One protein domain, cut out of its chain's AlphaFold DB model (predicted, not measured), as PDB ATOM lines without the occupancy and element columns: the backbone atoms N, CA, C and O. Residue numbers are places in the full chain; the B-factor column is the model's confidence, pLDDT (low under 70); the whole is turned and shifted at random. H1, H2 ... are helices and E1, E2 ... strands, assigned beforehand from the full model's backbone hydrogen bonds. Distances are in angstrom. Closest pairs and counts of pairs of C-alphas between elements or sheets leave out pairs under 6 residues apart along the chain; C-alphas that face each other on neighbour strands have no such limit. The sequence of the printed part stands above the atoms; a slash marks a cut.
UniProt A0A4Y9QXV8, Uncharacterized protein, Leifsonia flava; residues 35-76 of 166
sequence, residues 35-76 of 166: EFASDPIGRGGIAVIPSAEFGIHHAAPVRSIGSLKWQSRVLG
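AT A GLANCE: This is residues 35 to 76 of the 166 residues of an uncharacterized protein of Leifsonia flava (UniProt A0A4Y9QXV8). What shape do the coordinates make? The printed part is flat and open: two parallel strands, E1 and E2, lie side by side, a wide loop of residues 40 to 56 joins them, and the small hairpin E3 and E4 lies away from them at one end, with residues 64 to 69 sticking out at its tip. Residues 42 to 47 of the loop stick out too, while after E4 the chain folds back to the short helix H1, whose Val 74 comes near E1. What is it built of? The 42 printed residues hold E1, E2, E3, E4 and H1 in that order, a mixed class of helices and strands with under half of the residues in named elements; E1 and E2 form a parallel sheet, E3 and E4 an antiparallel one. How compact is it? It is only just loose, close to compact, with a radius of gyration of the C-alphas of 11.1 A and spans of 33 by 28 by 9 A.

HOW THE PARTS SIT: How do the first two strands pair? E1, residues 35 to 39, and E2, residues 57 to 59, are parallel at 28 degrees. N 58 and O 36 are within hydrogen-bond range at 2.7 A, as are N 38 and O 58 at 3.3 A. What follows E2? E3, residues 63 to 65, and E4, residues 68 to 70, are a hairpin, antiparallel at 152 degrees, with N 63 and O 70 within hydrogen-bond range at 2.8 A. E2 and E3 are apart, and so are E1 and E3. Where does the helix come? H1, residues 72 to 76, has its closest C-alphas to E1 at Ala 37 and Val 74, 6.8 A apart, and is apart from E3. Every O i to N i+4 pair in H1 is within hydrogen-bond range.

IN THESE COORDINATES: Where does the first strand lie? E1 measures 13.7 A from C-alpha 35 at (1.260, 21.362, 35.311) to C-alpha 39. How long are the other elements? First to last C-alpha, E2 measures 6.3 A, E3 6.9 A, E4 6.8 A and H1 6.6 A. Where does the printed part end? H1 ends at C-alpha 76, at (-10.972, 14.727, 36.648).

THE WHOLE: How large is it? The two C-alphas farthest apart are those of Gly 55 and Gly 66, 33.5 A. Which links are long? E1 to E2 is a long link of 17 residues; the links E2 to E3, E3 to E4 and E4 to H1 are tight. Is anything missing or uncertain? The printed part has no cut, its mean pLDDT is 93.2, and no printed residue is under 70.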
ATOM      1  N   GLU A  35       1.623  22.389  34.341       97.94
ATOM      2  CA  GLU A  35       1.260  21.362  35.311       97.94
ATOM      3  C   GLU A  35       1.530  19.973  34.715       97.94
ATOM      4  O   GLU A  35       1.218  19.707  33.554       97.94
ATOM      5  N   PHE A  36       2.054  19.046  35.515       98.12
ATOM      6  CA  PHE A  36       2.297  17.664  35.098       98.12
ATOM      7  C   PHE A  36       1.293  16.717  35.743       98.12
ATOM      8  O   PHE A  36       0.967  16.852  36.919       98.12
ATOM      9  N   ALA A  37       0.831  15.712  35.003       97.94
ATOM     10  CA  ALA A  37       0.051  14.605  35.541       97.94
ATOM     11  C   ALA A  37       0.635  13.272  35.076       97.94
ATOM     12  O   ALA A  37       0.659  12.970  33.881       97.94
ATOM     13  N   SER A  38       1.093  12.456  36.024       96.81
ATOM     14  CA  SER A  38       1.645  11.138  35.714       96.81
ATOM     15  C   SER A  38       1.536  10.172  36.882       96.81
ATOM     16  O   SER A  38       1.362  10.587  38.030       96.81
ATOM     17  N   ASP A  39       1.676   8.876  36.611       95.50
ATOM     18  CA  ASP A  39       1.907   7.906  37.677       95.50
ATOM     19  C   ASP A  39       3.252   8.234  38.355       95.50
ATOM     20  O   ASP A  39       4.255   8.401  37.646       95.50
ATOM     21  N   PRO A  40       3.294   8.405  39.690       90.50
ATOM     22  CA  PRO A  40       4.554   8.558  40.413       90.50
ATOM     23  C   PRO A  40       5.371   7.258  40.427       90.50
ATOM     24  O   PRO A  40       6.560   7.285  40.735       90.50
ATOM     25  N   ILE A  41       4.753   6.120  40.095       88.38
ATOM     26  CA  ILE A  41       5.412   4.819  40.026       88.38
ATOM     27  C   ILE A  41       5.768   4.506  38.570       88.38
ATOM     28  O   ILE A  41       4.942   4.574  37.657       88.38
ATOM     29  N   GLY A  42       7.029   4.138  38.356       83.00
ATOM     30  CA  GLY A  42       7.548   3.769  37.042       83.00
ATOM     31  C   GLY A  42       7.068   2.408  36.573       83.00
ATOM     32  O   GLY A  42       6.504   1.616  37.326       83.00
ATOM     33  N   ARG A  43       7.341   2.097  35.307       81.56
ATOM     34  CA  ARG A  43       7.124   0.759  34.749       81.56
ATOM     35  C   ARG A  43       8.337   0.319  33.942       81.56
ATOM     36  O   ARG A  43       8.987   1.137  33.298       81.56
ATOM     37  N   GLY A  44       8.618  -0.984  33.966       81.06
ATOM     38  CA  GLY A  44       9.669  -1.590  33.142       81.06
ATOM     39  C   GLY A  44      11.096  -1.196  33.534       81.06
ATOM     40  O   GLY A  44      11.942  -1.092  32.656       81.06
ATOM     41  N   GLY A  45      11.354  -0.925  34.819       85.19
ATOM     42  CA  GLY A  45      12.694  -0.577  35.318       85.19
ATOM     43  C   GLY A  45      13.191   0.820  34.926       85.19
ATOM     44  O   GLY A  45      14.335   1.161  35.200       85.19
ATOM     45  N   ILE A  46      12.348   1.639  34.292       88.50
ATOM     46  CA  ILE A  46      12.712   3.001  33.899       88.50
ATOM     47  C   ILE A  46      12.658   3.906  35.131       88.50
ATOM     48  O   ILE A  46      11.620   3.992  35.793       88.50
ATOM     49  N   ALA A  47      13.761   4.607  35.402       91.25
ATOM     50  CA  ALA A  47      13.832   5.606  36.460       91.25
ATOM     51  C   ALA A  47      12.781   6.707  36.242       91.25
ATOM     52  O   ALA A  47      12.613   7.214  35.126       91.25
ATOM     53  N   VAL A  48      12.084   7.071  37.315       94.25
ATOM     54  CA  VAL A  48      11.036   8.097  37.311       94.25
ATOM     55  C   VAL A  48      11.565   9.362  37.948       94.25
ATOM     56  O   VAL A  48      12.307   9.290  38.921       94.25
ATOM     57  N   ILE A  49      11.174  10.505  37.400       94.38
ATOM     58  CA  ILE A  49      11.433  11.812  37.995       94.38
ATOM     59  C   ILE A  49      10.520  11.963  39.224       94.38
ATOM     60  O   ILE A  49       9.297  11.890  39.072       94.38
ATOM     61  N   PRO A  50      11.077  12.146  40.432       93.75
ATOM     62  CA  PRO A  50      10.320  12.454  41.636       93.75
ATOM     63  C   PRO A  50       9.341  13.617  41.446       93.75
ATOM     64  O   PRO A  50       9.681  14.651  40.880       93.75
ATOM     65  N   SER A  51       8.140  13.485  42.013       93.25
ATOM     66  CA  SER A  51       7.102  14.526  41.971       93.25
ATOM     67  C   SER A  51       7.567  15.891  42.494       93.25
ATOM     68  O   SER A  51       7.071  16.909  42.030       93.25
ATOM     69  N   ALA A  52       8.512  15.905  43.442       93.50
ATOM     70  CA  ALA A  52       9.060  17.123  44.043       93.50
ATOM     71  C   ALA A  52       9.919  17.961  43.081       93.50
ATOM     72  O   ALA A  52      10.206  19.114  43.379       93.50
ATOM     73  N   GLU A  53      10.334  17.395  41.945       94.50
ATOM     74  CA  GLU A  53      11.125  18.106  40.932       94.50
ATOM     75  C   GLU A  53      10.253  18.843  39.906       94.50
ATOM     76  O   GLU A  53      10.766  19.533  39.029       94.50
ATOM     77  N   PHE A  54       8.930  18.714  40.013       94.69
ATOM     78  CA  PHE A  54       7.988  19.482  39.211       94.69
ATOM     79  C   PHE A  54       7.409  20.635  40.029       94.69
ATOM     80  O   PHE A  54       7.057  20.451  41.193       94.69
ATOM     81  N   GLY A  55       7.212  21.797  39.399       93.38
ATOM     82  CA  GLY A  55       6.542  22.935  40.030       93.38
ATOM     83  C   GLY A  55       5.126  22.579  40.492       93.38
ATOM     84  O   GLY A  55       4.763  22.809  41.644       93.38
ATOM     85  N   ILE A  56       4.336  21.951  39.613       95.94
ATOM     86  CA  ILE A  56       3.032  21.371  39.955       95.94
ATOM     87  C   ILE A  56       2.943  19.957  39.378       95.94
ATOM     88  O   ILE A  56       2.898  19.774  38.161       95.94
ATOM     89  N   HIS A  57       2.849  18.951  40.256       97.62
ATOM     90  CA  HIS A  57       2.615  17.554  39.879       97.62
ATOM     91  C   HIS A  57       1.315  17.013  40.461       97.62
ATOM     92  O   HIS A  57       1.073  17.052  41.666       97.62
ATOM     93  N   HIS A  58       0.498  16.426  39.595       97.44
ATOM     94  CA  HIS A  58      -0.689  15.675  39.960       97.44
ATOM     95  C   HIS A  58      -0.402  14.185  39.836       97.44
ATOM     96  O   HIS A  58      -0.326  13.636  38.733       97.44
ATOM     97  N   ALA A  59      -0.317  13.497  40.972       96.69
ATOM     98  CA  ALA A  59      -0.205  12.047  40.974       96.69
ATOM     99  C   ALA A  59      -1.429  11.428  40.283       96.69
ATOM    100  O   ALA A  59      -2.548  11.515  40.797       96.69
ATOM    101  N   ALA A  60      -1.220  10.761  39.153       96.56
ATOM    102  CA  ALA A  60      -2.257  10.166  38.321       96.56
ATOM    103  C   ALA A  60      -1.951   8.679  38.054       96.56
ATOM    104  O   ALA A  60      -1.454   8.343  36.977       96.56
ATOM    105  N   PRO A  61      -2.248   7.781  39.017       95.12
ATOM    106  CA  PRO A  61      -1.936   6.361  38.893       95.12
ATOM    107  C   PRO A  61      -2.627   5.711  37.696       95.12
ATOM    108  O   PRO A  61      -3.809   5.969  37.430       95.12
ATOM    109  N   VAL A  62      -1.907   4.830  37.007       95.25
ATOM    110  CA  VAL A  62      -2.413   4.084  35.854       95.25
ATOM    111  C   VAL A  62      -2.864   2.700  36.301       95.25
ATOM    112  O   VAL A  62      -2.079   1.886  36.785       95.25
ATOM    113  N   ARG A  63      -4.135   2.386  36.058       94.00
ATOM    114  CA  ARG A  63      -4.692   1.033  36.179       94.00
ATOM    115  C   ARG A  63      -4.743   0.378  34.803       94.00
ATOM    116  O   ARG A  63      -4.877   1.064  33.792       94.00
ATOM    117  N   SER A  64      -4.623  -0.941  34.750       92.06
ATOM    118  CA  SER A  64      -4.663  -1.694  33.493       92.06
ATOM    119  C   SER A  64      -5.644  -2.855  33.615       92.06
ATOM    120  O   SER A  64      -5.626  -3.564  34.615       92.06
ATOM    121  N   ILE A  65      -6.502  -3.025  32.609       89.31
ATOM    122  CA  ILE A  65      -7.428  -4.155  32.474       89.31
ATOM    123  C   ILE A  65      -7.188  -4.735  31.080       89.31
ATOM    124  O   ILE A  65      -7.566  -4.136  30.071       89.31
ATOM    125  N   GLY A  66      -6.478  -5.863  31.013       90.56
ATOM    126  CA  GLY A  66      -5.967  -6.399  29.750       90.56
ATOM    127  C   GLY A  66      -5.037  -5.401  29.049       90.56
ATOM    128  O   GLY A  66      -4.094  -4.888  29.649       90.56
ATOM    129  N   SER A  67      -5.316  -5.105  27.779       89.31
ATOM    130  CA  SER A  67      -4.564  -4.126  26.982       89.31
ATOM    131  C   SER A  67      -4.991  -2.673  27.214       89.31
ATOM    132  O   SER A  67      -4.319  -1.760  26.731       89.31
ATOM    133  N   LEU A  68      -6.091  -2.441  27.939       93.00
ATOM    134  CA  LEU A  68      -6.643  -1.112  28.169       93.00
ATOM    135  C   LEU A  68      -6.047  -0.486  29.426       93.00
ATOM    136  O   LEU A  68      -5.909  -1.130  30.468       93.00
ATOM    137  N   LYS A  69      -5.714   0.799  29.329       94.88
ATOM    138  CA  LYS A  69      -5.129   1.586  30.413       94.88
ATOM    139  C   LYS A  69      -6.087   2.690  30.841       94.88
ATOM    140  O   LYS A  69      -6.768   3.306  30.020       94.88
ATOM    141  N   TRP A  70      -6.128   2.933  32.143       95.25
ATOM    142  CA  TRP A  70      -7.068   3.841  32.778       95.25
ATOM    143  C   TRP A  70      -6.356   4.747  33.781       95.25
ATOM    144  O   TRP A  70      -5.793   4.270  34.764       95.25
ATOM    145  N   GLN A  71      -6.407   6.057  33.547       95.31
ATOM    146  CA  GLN A  71      -5.764   7.087  34.365       95.31
ATOM    147  C   GLN A  71      -6.806   8.124  34.832       95.31
ATOM    148  O   GLN A  71      -6.850   9.259  34.363       95.31
ATOM    149  N   SER A  72      -7.710   7.717  35.733       93.75
ATOM    150  CA  SER A  72      -8.942   8.465  36.074       93.75
ATOM    151  C   SER A  72      -8.720   9.904  36.543       93.75
ATOM    152  O   SER A  72      -9.548  10.773  36.272       93.75
ATOM    153  N   ARG A  73      -7.614  10.172  37.244       96.12
ATOM    154  CA  ARG A  73      -7.318  11.514  37.761       96.12
ATOM    155  C   ARG A  73      -7.106  12.538  36.649       96.12
ATOM    156  O   ARG A  73      -7.505  13.680  36.832       96.12
ATOM    157  N   VAL A  74      -6.595  12.125  35.490       96.88
ATOM    158  CA  VAL A  74      -6.448  13.004  34.319       96.88
ATOM    159  C   VAL A  74      -7.805  13.500  33.837       96.88
ATOM    160  O   VAL A  74      -7.983  14.698  33.639       96.88
ATOM    161  N   LEU A  75      -8.789  12.605  33.737       95.94
ATOM    162  CA  LEU A  75     -10.144  12.977  33.329       95.94
ATOM    163  C   LEU A  75     -10.761  13.990  34.307       95.94
ATOM    164  O   LEU A  75     -11.379  14.967  33.889       95.94
ATOM    165  N   GLY A  76     -10.544  13.788  35.612       96.06
ATOM    166  CA  GLY A  76     -10.972  14.727  36.648       96.06
ATOM    167  C   GLY A  76     -10.287  16.094  36.550       96.06
ATOM    168  O   GLY A  76     -10.957  17.113  36.705       96.06
TER     169      GLY A  76